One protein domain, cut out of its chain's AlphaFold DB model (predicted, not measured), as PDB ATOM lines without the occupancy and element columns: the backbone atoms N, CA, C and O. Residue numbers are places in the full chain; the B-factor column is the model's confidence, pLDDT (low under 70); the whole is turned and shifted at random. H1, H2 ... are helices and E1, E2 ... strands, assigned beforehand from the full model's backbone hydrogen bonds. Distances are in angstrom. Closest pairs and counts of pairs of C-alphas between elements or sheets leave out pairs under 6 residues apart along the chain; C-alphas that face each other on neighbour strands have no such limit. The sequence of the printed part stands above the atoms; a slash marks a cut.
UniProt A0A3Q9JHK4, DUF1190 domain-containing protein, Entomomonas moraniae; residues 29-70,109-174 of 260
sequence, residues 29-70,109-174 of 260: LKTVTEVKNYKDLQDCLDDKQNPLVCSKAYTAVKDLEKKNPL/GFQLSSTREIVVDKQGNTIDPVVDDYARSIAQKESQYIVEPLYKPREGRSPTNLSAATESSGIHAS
ATOM      1  N   LEU A  29      94.568 125.853 146.485       86.12
ATOM      2  CA  LEU A  29      95.867 125.837 147.153       86.12
ATOM      3  C   LEU A  29      95.694 126.247 148.611       86.12
ATOM      4  O   LEU A  29      95.065 127.260 148.917       86.12
ATOM      5  N   LYS A  30      96.288 125.471 149.514       87.88
ATOM      6  CA  LYS A  30      96.384 125.794 150.933       87.88
ATOM      7  C   LYS A  30      97.850 125.868 151.329       87.88
ATOM      8  O   LYS A  30      98.624 124.957 151.053       87.88
ATOM      9  N   THR A  31      98.231 126.942 152.005       87.75
ATOM     10  CA  THR A  31      99.570 127.081 152.576       87.75
ATOM     11  C   THR A  31      99.633 126.359 153.919       87.75
ATOM     12  O   THR A  31      98.771 126.552 154.778       87.75
ATOM     13  N   VAL A  32     100.651 125.522 154.098       87.31
ATOM     14  CA  VAL A  32     100.944 124.814 155.345       87.31
ATOM     15  C   VAL A  32     102.318 125.245 155.825       87.31
ATOM     16  O   VAL A  32     103.292 125.168 155.073       87.31
ATOM     17  N   THR A  33     102.383 125.681 157.080       89.94
ATOM     18  CA  THR A  33     103.627 126.039 157.759       89.94
ATOM     19  C   THR A  33     103.858 125.064 158.902       89.94
ATOM     20  O   THR A  33     102.995 124.883 159.758       89.94
ATOM     21  N   GLU A  34     105.030 124.444 158.908       89.62
ATOM     22  CA  GLU A  34     105.498 123.565 159.974       89.62
ATOM     23  C   GLU A  34     106.683 124.238 160.659       89.62
ATOM     24  O   GLU A  34     107.586 124.734 159.988       89.62
ATOM     25  N   VAL A  35     106.665 124.266 161.988       91.94
ATOM     26  CA  VAL A  35     107.704 124.896 162.805       91.94
ATOM     27  C   VAL A  35     108.334 123.828 163.683       91.94
ATOM     28  O   VAL A  35     107.631 123.137 164.424       91.94
ATOM     29  N   LYS A  36     109.656 123.691 163.601       92.88
ATOM     30  CA  LYS A  36     110.437 122.749 164.402       92.88
ATOM     31  C   LYS A  36     111.601 123.462 165.074       92.88
ATOM     32  O   LYS A  36     112.188 124.374 164.503       92.88
ATOM     33  N   ASN A  37     111.930 123.038 166.287       94.81
ATOM     34  CA  ASN A  37     113.024 123.600 167.072       94.81
ATOM     35  C   ASN A  37     114.117 122.545 167.213       94.81
ATOM     36  O   ASN A  37     113.814 121.427 167.619       94.81
ATOM     37  N   TYR A  38     115.359 122.928 166.946       94.81
ATOM     38  CA  TYR A  38     116.523 122.055 167.045       94.81
ATOM     39  C   TYR A  38     117.566 122.664 167.970       94.81
ATOM     40  O   TYR A  38     117.768 123.879 167.973       94.81
ATOM     41  N   LYS A  39     118.243 121.828 168.756       93.56
ATOM     42  CA  LYS A  39     119.345 122.271 169.628       93.56
ATOM     43  C   LYS A  39     120.616 122.563 168.837       93.56
ATOM     44  O   LYS A  39     121.315 123.535 169.110       93.56
ATOM     45  N   ASP A  40     120.910 121.727 167.850       93.50
ATOM     46  CA  ASP A  40     122.104 121.822 167.025       93.50
ATOM     47  C   ASP A  40     121.884 121.175 165.649       93.50
ATOM     48  O   ASP A  40     120.779 120.755 165.292       93.50
ATOM     49  N   LEU A  41     122.942 121.159 164.836       94.19
ATOM     50  CA  LEU A  41     122.913 120.553 163.510       94.19
ATOM     51  C   LEU A  41     122.568 119.057 163.564       94.19
ATOM     52  O   LEU A  41     121.860 118.577 162.682       94.19
ATOM     53  N   GLN A  42     123.065 118.334 164.569       95.62
ATOM     54  CA  GLN A  42     122.883 116.890 164.672       95.62
ATOM     55  C   GLN A  42     121.432 116.550 165.012       95.62
ATOM     56  O   GLN A  42     120.854 115.696 164.356       95.62
ATOM     57  N   ASP A  43     120.813 117.300 165.924       96.19
ATOM     58  CA  ASP A  43     119.392 117.182 166.275       96.19
ATOM     59  C   ASP A  43     118.480 117.358 165.040       96.19
ATOM     60  O   ASP A  43     117.500 116.637 164.856       96.19
ATOM     61  N   CYS A  44     118.850 118.258 164.119       94.56
ATOM     62  CA  CYS A  44     118.154 118.429 162.837       94.56
ATOM     63  C   CYS A  44     118.333 117.226 161.894       94.56
ATOM     64  O   CYS A  44     117.380 116.796 161.240       94.56
ATOM     65  N   LEU A  45     119.544 116.666 161.819       94.69
ATOM     66  CA  LEU A  45     119.833 115.487 160.994       94.69
ATOM     67  C   LEU A  45     119.156 114.223 161.541       94.69
ATOM     68  O   LEU A  45     118.660 113.408 160.760       94.69
ATOM     69  N   ASP A  46     119.092 114.085 162.864       95.94
ATOM     70  CA  ASP A  46     118.462 112.959 163.554       95.94
ATOM     71  C   ASP A  46     116.934 112.953 163.345       95.94
ATOM     72  O   ASP A  46     116.335 111.883 163.199       95.94
ATOM     73  N   ASP A  47     116.309 114.130 163.186       92.69
ATOM     74  CA  ASP A  47     114.906 114.286 162.754       92.69
ATOM     75  C   ASP A  47     114.688 113.995 161.251       92.69
ATOM     76  O   ASP A  47     113.609 114.221 160.699       92.69
ATOM     77  N   LYS A  48     115.706 113.463 160.560       92.25
ATOM     78  CA  LYS A  48     115.668 113.077 159.137       92.25
ATOM     79  C   LYS A  48     115.329 114.235 158.198       92.25
ATOM     80  O   LYS A  48     114.819 114.017 157.095       92.25
ATOM     81  N   GLN A  49     115.618 115.464 158.613       89.38
ATOM     82  CA  GLN A  49     115.529 116.617 157.731       89.38
ATOM     83  C   GLN A  49     116.589 116.539 156.631       89.38
ATOM     84  O   GLN A  49     117.599 115.842 156.741       89.38
ATOM     85  N   ASN A  50     116.373 117.285 155.547       89.19
ATOM     86  CA  ASN A  50     117.339 117.348 154.458       89.19
ATOM     87  C   ASN A  50     118.691 117.891 154.982       89.19
ATOM     88  O   ASN A  50     118.722 119.021 155.482       89.19
ATOM     89  N   PRO A  51     119.814 117.159 154.823       90.00
ATOM     90  CA  PRO A  51     121.109 117.579 155.355       90.00
ATOM     91  C   PRO A  51     121.561 118.960 154.880       90.00
ATOM     92  O   PRO A  51     122.138 119.721 155.655       90.00
ATOM     93  N   LEU A  52     121.244 119.313 153.628       90.94
ATOM     94  CA  LEU A  52     121.558 120.623 153.062       90.94
ATOM     95  C   LEU A  52     120.738 121.739 153.721       90.94
ATOM     96  O   LEU A  52     121.242 122.846 153.903       90.94
ATOM     97  N   VAL A  53     119.479 121.466 154.079       91.31
ATOM     98  CA  VAL A  53     118.630 122.422 154.809       91.31
ATOM     99  C   VAL A  53     119.184 122.619 156.213       91.31
ATOM    100  O   VAL A  53     119.396 123.761 156.609       91.31
ATOM    101  N   CYS A  54     119.493 121.535 156.931       93.56
ATOM    102  CA  CYS A  54     120.043 121.607 158.284       93.56
ATOM    103  C   CYS A  54     121.364 122.378 158.335       93.56
ATOM    104  O   CYS A  54     121.516 123.284 159.154       93.56
ATOM    105  N   SER A  55     122.306 122.074 157.433       93.88
ATOM    106  CA  SER A  55     123.599 122.763 157.402       93.88
ATOM    107  C   SER A  55     123.440 124.249 157.091       93.88
ATOM    108  O   SER A  55     124.078 125.082 157.731       93.88
ATOM    109  N   LYS A  56     122.569 124.604 156.134       91.31
ATOM    110  CA  LYS A  56     122.297 126.007 155.788       91.31
ATOM    111  C   LYS A  56     121.605 126.750 156.927       91.31
ATOM    112  O   LYS A  56     121.999 127.871 157.225       91.31
ATOM    113  N   ALA A  57     120.608 126.133 157.555       92.06
ATOM    114  CA  ALA A  57     119.883 126.706 158.684       92.06
ATOM    115  C   ALA A  57     120.833 126.998 159.850       92.06
ATOM    116  O   ALA A  57     120.864 128.117 160.356       92.06
ATOM    117  N   TYR A  58     121.667 126.022 160.214       92.38
ATOM    118  CA  TYR A  58     122.637 126.175 161.292       92.38
ATOM    119  C   TYR A  58     123.643 127.301 161.014       92.38
ATOM    120  O   TYR A  58     123.858 128.159 161.868       92.38
ATOM    121  N   THR A  59     124.225 127.347 159.811       92.06
ATOM    122  CA  THR A  59     125.157 128.420 159.431       92.06
ATOM    123  C   THR A  59     124.474 129.787 159.427       92.06
ATOM    124  O   THR A  59     125.010 130.729 160.002       92.06
ATOM    125  N   ALA A  60     123.268 129.890 158.864       90.81
ATOM    126  CA  ALA A  60     122.516 131.143 158.832       90.81
ATOM    127  C   ALA A  60     122.213 131.673 160.242       90.81
ATOM    128  O   ALA A  60     122.301 132.873 160.479       90.81
ATOM    129  N   VAL A  61     121.926 130.791 161.202       90.00
ATOM    130  CA  VAL A  61     121.744 131.178 162.609       90.00
ATOM    131  C   VAL A  61     123.037 131.723 163.199       90.00
ATOM    132  O   VAL A  61     123.012 132.764 163.845       90.00
ATOM    133  N   LYS A  62     124.175 131.067 162.954       89.62
ATOM    134  CA  LYS A  62     125.478 131.547 163.442       89.62
ATOM    135  C   LYS A  62     125.841 132.908 162.851       89.62
ATOM    136  O   LYS A  62     126.375 133.762 163.559       89.62
ATOM    137  N   ASP A  63     125.509 133.129 161.585       89.38
ATOM    138  CA  ASP A  63     125.694 134.421 160.928       89.38
ATOM    139  C   ASP A  63     124.770 135.496 161.520       89.38
ATOM    140  O   ASP A  63     125.223 136.614 161.780       89.38
ATOM    141  N   LEU A  64     123.505 135.161 161.804       87.19
ATOM    142  CA  LEU A  64     122.555 136.055 162.474       87.19
ATOM    143  C   LEU A  64     123.009 136.426 163.889       87.19
ATOM    144  O   LEU A  64     123.018 137.605 164.229       87.19
ATOM    145  N   GLU A  65     123.450 135.453 164.690       85.94
ATOM    146  CA  GLU A  65     123.996 135.693 166.033       85.94
ATOM    147  C   GLU A  65     125.218 136.616 165.992       85.94
ATOM    148  O   GLU A  65     125.389 137.472 166.857       85.94
ATOM    149  N   LYS A  66     126.066 136.468 164.971       85.19
ATOM    150  CA  LYS A  66     127.239 137.323 164.784       85.19
ATOM    151  C   LYS A  66     126.863 138.736 164.336       85.19
ATOM    152  O   LYS A  66     127.528 139.691 164.738       85.19
ATOM    153  N   LYS A  67     125.842 138.875 163.485       85.38
ATOM    154  CA  LYS A  67     125.369 140.166 162.962       85.38
ATOM    155  C   LYS A  67     124.628 140.960 164.041       85.38
ATOM    156  O   LYS A  67     124.914 142.143 164.208       85.38
ATOM    157  N   ASN A  68     123.750 140.296 164.796       84.12
ATOM    158  CA  ASN A  68     122.878 140.900 165.805       84.12
ATOM    159  C   ASN A  68     122.961 140.157 167.154       84.12
ATOM    160  O   ASN A  68     121.991 139.518 167.576       84.12
ATOM    161  N   PRO A  69     124.105 140.216 167.855       84.00
ATOM    162  CA  PRO A  69     124.236 139.590 169.168       84.00
ATOM    163  C   PRO A  69     123.365 140.304 170.215       84.00
ATOM    164  O   PRO A  69     123.289 141.535 170.229       84.00
ATOM    165  N   LEU A  70     122.772 139.555 171.157       85.88
ATOM    166  CA  LEU A  70     122.156 140.158 172.348       85.88
ATOM    167  C   LEU A  70     123.259 140.546 173.323       85.88
ATOM    168  O   LEU A  70     123.719 139.718 174.108       85.88
ATOM    169  N   GLY A 109     119.768 127.014 170.452       92.19
ATOM    170  CA  GLY A 109     119.448 126.268 169.246       92.19
ATOM    171  C   GLY A 109     118.870 127.175 168.166       92.19
ATOM    172  O   GLY A 109     119.073 128.388 168.178       92.19
ATOM    173  N   PHE A 110     118.111 126.597 167.246       93.06
ATOM    174  CA  PHE A 110     117.437 127.332 166.185       93.06
ATOM    175  C   PHE A 110     116.048 126.782 165.899       93.06
ATOM    176  O   PHE A 110     115.765 125.599 166.087       93.06
ATOM    177  N   GLN A 111     115.179 127.660 165.426       93.31
ATOM    178  CA  GLN A 111     113.877 127.311 164.895       93.31
ATOM    179  C   GLN A 111     113.957 127.258 163.373       93.31
ATOM    180  O   GLN A 111     114.491 128.169 162.746       93.31
ATOM    181  N   LEU A 112     113.414 126.197 162.786       92.38
ATOM    182  CA  LEU A 112     113.241 126.031 161.353       92.38
ATOM    183  C   LEU A 112     111.746 125.984 161.039       92.38
ATOM    184  O   LEU A 112     111.033 125.078 161.473       92.38
ATOM    185  N   SER A 113     111.299 126.942 160.242       91.69
ATOM    186  CA  SER A 113     109.925 127.058 159.774       91.69
ATOM    187  C   SER A 113     109.877 126.744 158.285       91.69
ATOM    188  O   SER A 113     110.425 127.494 157.482       91.69
ATOM    189  N   SER A 114     109.234 125.645 157.896       91.00
ATOM    190  CA  SER A 114     109.045 125.262 156.494       91.00
ATOM    191  C   SER A 114     107.628 125.583 156.041       91.00
ATOM    192  O   SER A 114     106.663 125.144 156.663       91.00
ATOM    193  N   THR A 115     107.497 126.318 154.945       89.38
ATOM    194  CA  THR A 115     106.217 126.676 154.336       89.38
ATOM    195  C   THR A 115     106.110 126.051 152.953       89.38
ATOM    196  O   THR A 115     106.999 126.220 152.115       89.38
ATOM    197  N   ARG A 116     105.009 125.337 152.714       87.69
ATOM    198  CA  ARG A 116     104.697 124.687 151.436       87.69
ATOM    199  C   ARG A 116     103.245 124.903 151.040       87.69
ATOM    200  O   ARG A 116     102.380 125.117 151.887       87.69
ATOM    201  N   GLU A 117     102.984 124.822 149.745       87.94
ATOM    202  CA  GLU A 117     101.628 124.773 149.204       87.94
ATOM    203  C   GLU A 117     101.192 123.310 149.090       87.94
ATOM    204  O   GLU A 117     101.967 122.457 148.659       87.94
ATOM    205  N   ILE A 118      99.953 123.021 149.473       88.94
ATOM    206  CA  ILE A 118      99.293 121.740 149.221       88.94
ATOM    207  C   ILE A 118      98.017 121.981 148.426       88.94
ATOM    208  O   ILE A 118      97.402 123.045 148.523       88.94
ATOM    209  N   VAL A 119      97.607 120.978 147.659       88.81
ATOM    210  CA  VAL A 119      96.337 121.012 146.938       88.81
ATOM    211  C   VAL A 119      95.243 120.404 147.809       88.81
ATOM    212  O   VAL A 119      95.433 119.342 148.403       88.81
ATOM    213  N   VAL A 120      94.100 121.080 147.881       90.06
ATOM    214  CA  VAL A 120      92.906 120.619 148.591       90.06
ATOM    215  C   VAL A 120      91.682 120.609 147.675       90.06
ATOM    216  O   VAL A 120      91.602 121.379 146.714       90.06
ATOM    217  N   ASP A 121      90.737 119.719 147.971       88.00
ATOM    218  CA  ASP A 121      89.440 119.652 147.294       88.00
ATOM    219  C   ASP A 121      88.488 120.778 147.759       88.00
ATOM    220  O   ASP A 121      88.840 121.639 148.573       88.00
ATOM    221  N   LYS A 122      87.252 120.792 147.242       84.62
ATOM    222  CA  LYS A 122      86.237 121.797 147.616       84.62
ATOM    223  C   LYS A 122      85.794 121.690 149.080       84.62
ATOM    224  O   LYS A 122      85.243 122.643 149.623       84.62
ATOM    225  N   GLN A 123      86.004 120.537 149.704       85.12
ATOM    226  CA  GLN A 123      85.680 120.251 151.096       85.12
ATOM    227  C   GLN A 123      86.866 120.551 152.032       85.12
ATOM    228  O   GLN A 123      86.713 120.483 153.250       85.12
ATOM    229  N   GLY A 124      88.026 120.928 151.483       83.31
ATOM    230  CA  GLY A 124      89.242 121.234 152.230       83.31
ATOM    231  C   GLY A 124      90.091 120.010 152.582       83.31
ATOM    232  O   GLY A 124      91.044 120.147 153.354       83.31
ATOM    233  N   ASN A 125      89.787 118.833 152.027       88.62
ATOM    234  CA  ASN A 125      90.605 117.638 152.214       88.62
ATOM    235  C   ASN A 125      91.844 117.710 151.324       88.62
ATOM    236  O   ASN A 125      91.787 118.181 150.191       88.62
ATOM    237  N   THR A 126      92.972 117.223 151.836       88.62
ATOM    238  CA  THR A 126      94.229 117.196 151.076       88.62
ATOM    239  C   THR A 126      94.142 116.174 149.949       88.62
ATOM    240  O   THR A 126      93.754 115.032 150.183       88.62
ATOM    241  N   ILE A 127      94.517 116.587 148.740       86.75
ATOM    242  CA  ILE A 127      94.591 115.706 147.575       86.75
ATOM    243  C   ILE A 127      95.964 115.030 147.561       86.75
ATOM    244  O   ILE A 127      96.992 115.701 147.665       86.75
ATOM    245  N   ASP A 128      95.979 113.703 147.440       86.31
ATOM    246  CA  ASP A 128      97.213 112.921 147.416       86.31
ATOM    247  C   ASP A 128      97.966 113.129 146.076       86.31
ATOM    248  O   ASP A 128      97.418 112.841 145.006       86.31
ATOM    249  N   PRO A 129      99.228 113.608 146.096       84.62
ATOM    250  CA  PRO A 129     100.037 113.818 144.890       84.62
ATOM    251  C   PRO A 129     100.392 112.524 144.133       84.62
ATOM    252  O   PRO A 129     100.931 112.575 143.024       84.62
ATOM    253  N   VAL A 130     100.131 111.346 144.705       87.75
ATOM    254  CA  VAL A 130     100.284 110.069 143.999       87.75
ATOM    255  C   VAL A 130      99.210 109.915 142.925       87.75
ATOM    256  O   VAL A 130      99.525 109.454 141.829       87.75
ATOM    257  N   VAL A 131      97.975 110.335 143.207       86.75
ATOM    258  CA  VAL A 131      96.815 110.102 142.329       86.75
ATOM    259  C   VAL A 131      96.474 111.286 141.427       86.75
ATOM    260  O   VAL A 131      95.748 111.101 140.455       86.75
ATOM    261  N   ASP A 132      97.003 112.476 141.719       87.69
ATOM    262  CA  ASP A 132      96.699 113.704 140.988       87.69
ATOM    263  C   ASP A 132      97.976 114.415 140.505       87.69
ATOM    264  O   ASP A 132      98.848 114.793 141.295       87.69
ATOM    265  N   ASP A 133      98.094 114.595 139.186       86.44
ATOM    266  CA  ASP A 133      99.285 115.180 138.559       86.44
ATOM    267  C   ASP A 133      99.465 116.666 138.914       86.44
ATOM    268  O   ASP A 133     100.603 117.137 139.035       86.44
ATOM    269  N   TYR A 134      98.373 117.407 139.135       84.94
ATOM    270  CA  TYR A 134      98.453 118.801 139.561       84.94
ATOM    271  C   TYR A 134      98.967 118.889 141.001       84.94
ATOM    272  O   TYR A 134      99.942 119.601 141.255       84.94
ATOM    273  N   ALA A 135      98.412 118.097 141.921       85.62
ATOM    274  CA  ALA A 135      98.903 117.979 143.290       85.62
ATOM    275  C   ALA A 135     100.373 117.551 143.338       85.62
ATOM    276  O   ALA A 135     101.146 118.111 144.118       85.62
ATOM    277  N   ARG A 136     100.799 116.645 142.449       86.06
ATOM    278  CA  ARG A 136     102.210 116.272 142.300       86.06
ATOM    279  C   ARG A 136     103.085 117.451 141.882       86.06
ATOM    280  O   ARG A 136     104.140 117.654 142.476       86.06
ATOM    281  N   SER A 137     102.649 118.239 140.898       86.19
ATOM    282  CA  SER A 137     103.401 119.408 140.420       86.19
ATOM    283  C   SER A 137     103.577 120.478 141.505       86.19
ATOM    284  O   SER A 137     104.646 121.076 141.619       86.19
ATOM    285  N   ILE A 138     102.560 120.675 142.352       85.88
ATOM    286  CA  ILE A 138     102.619 121.596 143.491       85.88
ATOM    287  C   ILE A 138     103.513 121.032 144.600       85.88
ATOM    288  O   ILE A 138     104.353 121.759 145.122       85.88
ATOM    289  N   ALA A 139     103.404 119.738 144.910       84.00
ATOM    290  CA  ALA A 139     104.243 119.077 145.912       84.00
ATOM    291  C   ALA A 139     105.737 119.052 145.533       84.00
ATOM    292  O   ALA A 139     106.591 118.975 146.414       84.00
ATOM    293  N   GLN A 140     106.057 119.125 144.237       82.94
ATOM    294  CA  GLN A 140     107.428 119.233 143.733       82.94
ATOM    295  C   GLN A 140     108.009 120.651 143.816       82.94
ATOM    296  O   GLN A 140     109.217 120.812 143.625       82.94
ATOM    297  N   LYS A 141     107.200 121.684 144.095       83.69
ATOM    298  CA  LYS A 141     107.731 123.033 144.321       83.69
ATOM    299  C   LYS A 141     108.608 123.053 145.573       83.69
ATOM    300  O   LYS A 141     108.299 122.425 146.586       83.69
ATOM    301  N   GLU A 142     109.691 123.823 145.512       76.62
ATOM    302  CA  GLU A 142     110.583 124.009 146.654       76.62
ATOM    303  C   GLU A 142     109.832 124.622 147.840       76.62
ATOM    304  O   GLU A 142     109.130 125.627 147.713       76.62
ATOM    305  N   SER A 143     110.004 124.009 149.012       83.56
ATOM    306  CA  SER A 143     109.514 124.580 150.264       83.56
ATOM    307  C   SER A 143     110.350 125.802 150.630       83.56
ATOM    308  O   SER A 143     111.576 125.794 150.499       83.56
ATOM    309  N   GLN A 144     109.686 126.847 151.116       87.81
ATOM    310  CA  GLN A 144     110.362 128.019 151.655       87.81
ATOM    311  C   GLN A 144     110.710 127.753 153.109       87.81
ATOM    312  O   GLN A 144     109.832 127.398 153.894       87.81
ATOM    313  N   TYR A 145     111.968 127.951 153.477       88.50
ATOM    314  CA  TYR A 145     112.410 127.778 154.852       88.50
ATOM    315  C   TYR A 145     112.803 129.126 155.441       88.50
ATOM    316  O   TYR A 145     113.476 129.932 154.797       88.50
ATOM    317  N   ILE A 146     112.384 129.359 156.675       90.06
ATOM    318  CA  ILE A 146     112.774 130.503 157.492       90.06
ATOM    319  C   ILE A 146     113.478 129.941 158.720       90.06
ATOM    320  O   ILE A 146     113.006 128.968 159.306       90.06
ATOM    321  N   VAL A 147     114.608 130.534 159.087       91.88
ATOM    322  CA  VAL A 147     115.369 130.138 160.267       91.88
ATOM    323  C   VAL A 147     115.552 131.309 161.220       91.88
ATOM    324  O   VAL A 147     115.813 132.432 160.783       91.88
ATOM    325  N   GLU A 148     115.423 131.031 162.514       89.38
ATOM    326  CA  GLU A 148     115.574 132.003 163.597       89.38
ATOM    327  C   GLU A 148     116.424 131.421 164.738       89.38
ATOM    328  O   GLU A 148     116.282 130.236 165.067       89.38
ATOM    329  N   PRO A 149     117.309 132.215 165.368       90.75
ATOM    330  CA  PRO A 149     118.003 131.800 166.582       90.75
ATOM    331  C   PRO A 149     117.001 131.593 167.723       90.75
ATOM    332  O   PRO A 149     116.159 132.449 167.998       90.75
ATOM    333  N   LEU A 150     117.107 130.466 168.427       89.75
ATOM    334  CA  LEU A 150     116.220 130.145 169.539       89.75
ATOM    335  C   LEU A 150     116.863 130.537 170.869       89.75
ATOM    336  O   LEU A 150     117.710 129.823 171.413       89.75
ATOM    337  N   TYR A 151     116.410 131.644 171.437       88.00
ATOM    338  CA  TYR A 151     116.793 132.074 172.778       88.00
ATOM    339  C   TYR A 151     115.774 131.558 173.791       88.00
ATOM    340  O   TYR A 151     114.591 131.885 173.713       88.00
ATOM    341  N   LYS A 152     116.230 130.735 174.737       86.56
ATOM    342  CA  LYS A 152     115.396 130.230 175.830       86.56
ATOM    343  C   LYS A 152     115.643 131.073 177.070       86.56
ATOM    344  O   LYS A 152     116.680 130.888 177.704       86.56
ATOM    345  N   PRO A 153     114.747 132.013 177.399       84.50
ATOM    346  CA  PRO A 153     114.874 132.738 178.642       84.50
ATOM    347  C   PRO A 153     114.680 131.807 179.829       84.50
ATOM    348  O   PRO A 153     113.994 130.784 179.738       84.50
ATOM    349  N   ARG A 154     115.243 132.208 180.963       84.31
ATOM    350  CA  ARG A 154     114.984 131.557 182.240       84.31
ATOM    351  C   ARG A 154     113.485 131.603 182.556       84.31
ATOM    352  O   ARG A 154     112.807 132.603 182.305       84.31
ATOM    353  N   GLU A 155     112.975 130.513 183.121       77.88
ATOM    354  CA  GLU A 155     111.551 130.336 183.409       77.88
ATOM    355  C   GLU A 155     110.980 131.502 184.241       77.88
ATOM    356  O   GLU A 155     111.578 131.955 185.220       77.88
ATOM    357  N   GLY A 156     109.830 132.034 183.812       72.44
ATOM    358  CA  GLY A 156     109.177 133.179 184.456       72.44
ATOM    359  C   GLY A 156     109.746 134.555 184.088       72.44
ATOM    360  O   GLY A 156     109.336 135.551 184.688       72.44
ATOM    361  N   ARG A 157     110.660 134.651 183.112       71.12
ATOM    362  CA  ARG A 157     111.191 135.930 182.618       71.12
ATOM    363  C   ARG A 157     110.987 136.098 181.118       71.12
ATOM    364  O   ARG A 157     111.064 135.149 180.347       71.12
ATOM    365  N   SER A 158     110.735 137.342 180.717       65.44
ATOM    366  CA  SER A 158     110.644 137.749 179.317       65.44
ATOM    367  C   SER A 158     111.724 138.801 179.059       65.44
ATOM    368  O   SER A 158     111.551 139.948 179.475       65.44
ATOM    369  N   PRO A 159     112.848 138.431 178.424       62.53
ATOM    370  CA  PRO A 159     113.922 139.366 178.122       62.53
ATOM    371  C   PRO A 159     113.405 140.519 177.268       62.53
ATOM    372  O   PRO A 159     112.763 140.316 176.238       62.53
ATOM    373  N   THR A 160     113.723 141.745 177.667       61.44
ATOM    374  CA  THR A 160     113.319 142.953 176.933       61.44
ATOM    375  C   THR A 160     114.079 143.135 175.617       61.44
ATOM    376  O   THR A 160     113.647 143.915 174.774       61.44
ATOM    377  N   ASN A 161     115.188 142.409 175.424       60.09
ATOM    378  CA  ASN A 161     116.098 142.553 174.281       60.09
ATOM    379  C   ASN A 161     115.948 141.463 173.201       60.09
ATOM    380  O   ASN A 161     116.675 141.494 172.212       60.09
ATOM    381  N   LEU A 162     115.004 140.525 173.349       63.78
ATOM    382  CA  LEU A 162     114.780 139.436 172.384       63.78
ATOM    383  C   LEU A 162     114.430 139.948 170.983       63.78
ATOM    384  O   LEU A 162     114.988 139.475 169.998       63.78
ATOM    385  N   SER A 163     113.562 140.957 170.903       56.41
ATOM    386  CA  SER A 163     112.996 141.445 169.641       56.41
ATOM    387  C   SER A 163     114.037 142.011 168.671       56.41
ATOM    388  O   SER A 163     113.794 142.040 167.471       56.41
ATOM    389  N   ALA A 164     115.179 142.484 169.183       54.19
ATOM    390  CA  ALA A 164     116.263 143.039 168.373       54.19
ATOM    391  C   ALA A 164     117.192 141.961 167.785       54.19
ATOM    392  O   ALA A 164     117.975 142.258 166.889       54.19
ATOM    393  N   ALA A 165     117.115 140.728 168.291       57.38
ATOM    394  CA  ALA A 165     117.983 139.626 167.889       57.38
ATOM    395  C   ALA A 165     117.244 138.471 167.202       57.38
ATOM    396  O   ALA A 165     117.876 137.638 166.554       57.38
ATOM    397  N   THR A 166     115.914 138.430 167.294       58.97
ATOM    398  CA  THR A 166     115.050 137.613 166.432       58.97
ATOM    399  C   THR A 166     114.909 138.268 165.058       58.97
ATOM    400  O   THR A 166     113.835 138.726 164.675       58.97
ATOM    401  N   GLU A 167     116.013 138.361 164.318       67.38
ATOM    402  CA  GLU A 167     115.948 138.498 162.863       67.38
ATOM    403  C   GLU A 167     115.897 137.101 162.242       67.38
ATOM    404  O   GLU A 167     116.579 136.183 162.700       67.38
ATOM    405  N   SER A 168     115.082 136.944 161.200       72.50
ATOM    406  CA  SER A 168     114.893 135.673 160.513       72.50
ATOM    407  C   SER A 168     115.554 135.677 159.143       72.50
ATOM    408  O   SER A 168     115.576 136.685 158.435       72.50
ATOM    409  N   SER A 169     116.132 134.539 158.766       74.31
ATOM    410  CA  SER A 169     116.781 134.362 157.465       74.31
ATOM    411  C   SER A 169     116.013 133.367 156.610       74.31
ATOM    412  O   SER A 169     115.688 132.268 157.057       74.31
ATOM    413  N   GLY A 170     115.735 133.741 155.360       76.88
ATOM    414  CA  GLY A 170     115.174 132.829 154.369       76.88
ATOM    415  C   GLY A 170     116.260 131.941 153.763       76.88
ATOM    416  O   GLY A 170     117.280 132.450 153.294       76.88
ATOM    417  N   ILE A 171     116.029 130.629 153.725       78.56
ATOM    418  CA  ILE A 171     116.880 129.674 153.008       78.56
ATOM    419  C   ILE A 171     116.060 128.940 151.941       78.56
ATOM    420  O   ILE A 171     114.973 128.425 152.199       78.56
ATOM    421  N   HIS A 172     116.604 128.885 150.726       69.56
ATOM    422  CA  HIS A 172     116.048 128.100 149.623       69.56
ATOM    423  C   HIS A 172     116.874 126.826 149.450       69.56
ATOM    424  O   HIS A 172     118.117 126.848 149.426       69.56
ATOM    425  N   ALA A 173     116.182 125.696 149.378       58.50
ATOM    426  CA  ALA A 173     116.796 124.394 149.202       58.50
ATOM    427  C   ALA A 173     116.407 123.833 147.839       58.50
ATOM    428  O   ALA A 173     115.411 123.123 147.712       58.50
ATOM    429  N   SER A 174     117.232 124.123 146.832       52.16
ATOM    430  CA  SER A 174     117.066 123.510 145.523       52.16
ATOM    431  C   SER A 174     117.489 122.055 145.531       52.16
ATOM    432  O   SER A 174     118.664 121.715 145.672       52.16
TER     433      SER A 174
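This is residues 29 to 70 and 109 to 174 of the 260 residues of the protein "DUF1190 domain-containing protein" of Entomomonas moraniae (UniProt A0A3Q9JHK4). A long twisted ribbon of E1 and E2, widened by the shorter E3 and E4 into one sheet, has the helical hairpin H1 and H2 packed at one end and the short helix H3 packed on E2 near the other. The printed part has 108 residues, with three named helices and four named strands in the order E1 H1 H2 E2 H3 E3 E4. The sheet order is E1 E2 E3 E4, antiparallel throughout, and the class is mixed, helices and strands. The whole is loose, with a radius of gyration of the C-alphas of 16.8 A, and elongated, spanning 49 by 29 by 23 A.

E1, residues 29 to 38, begins at C-alpha 29 (95.867, 125.837, 147.153) and is 28.9 A long. E2, residues 110 to 120, is 30.9 A long, E3, residues 144 to 149, 17.2 A, and E4, residues 169 to 172, ends at C-alpha 172 (116.048, 128.100, 149.623). H1 is residues 41 to 46, H2 residues 51 to 67, 24.2 A long, and H3 residues 133 to 139.

The sheet is only just strongly twisted, up to 4.5 A off its best plane. N 34 and O 114 join E1 to E2 within hydrogen-bond range at 2.9 A, N 113 and O 146 E2 to E3 at 2.8 A, and N 147 and O 169 the hairpin E3 and E4 at 2.9 A. Two layers, helices on one face of a sheet, are made with H1 and H2. H2 is over E3 at a height over the sheet of 7.4 A; its closest C-alphas are Val 61 and Pro 149, 5.5 A. H3 is over E2, on the same face as H2, at a height of 8.3 A; C-alphas Val 119 and Ala 135 are closest, 5.4 A. With residues 51 to 58 alone, H2 touches H1, closest at C-alphas Cys 44 and Cys 54, 5.9 A, at a shallow tilt of 26 degrees, opposite ways. H2 and H3 are apart. In H1, H2 and H3 every O i to N i+4 pair is within hydrogen-bond range.

The C-alphas farthest apart, Val 131 and Thr 160, are 50.5 A apart. Residues 71 to 108 are not printed; C-alphas 70 and 109 are 14.5 A apart across the cut. The links E2 to H3 and E3 to E4 are long. Mean pLDDT of the printed part is 84.7, under 70 at residues 158 to 167 and 172 to 174.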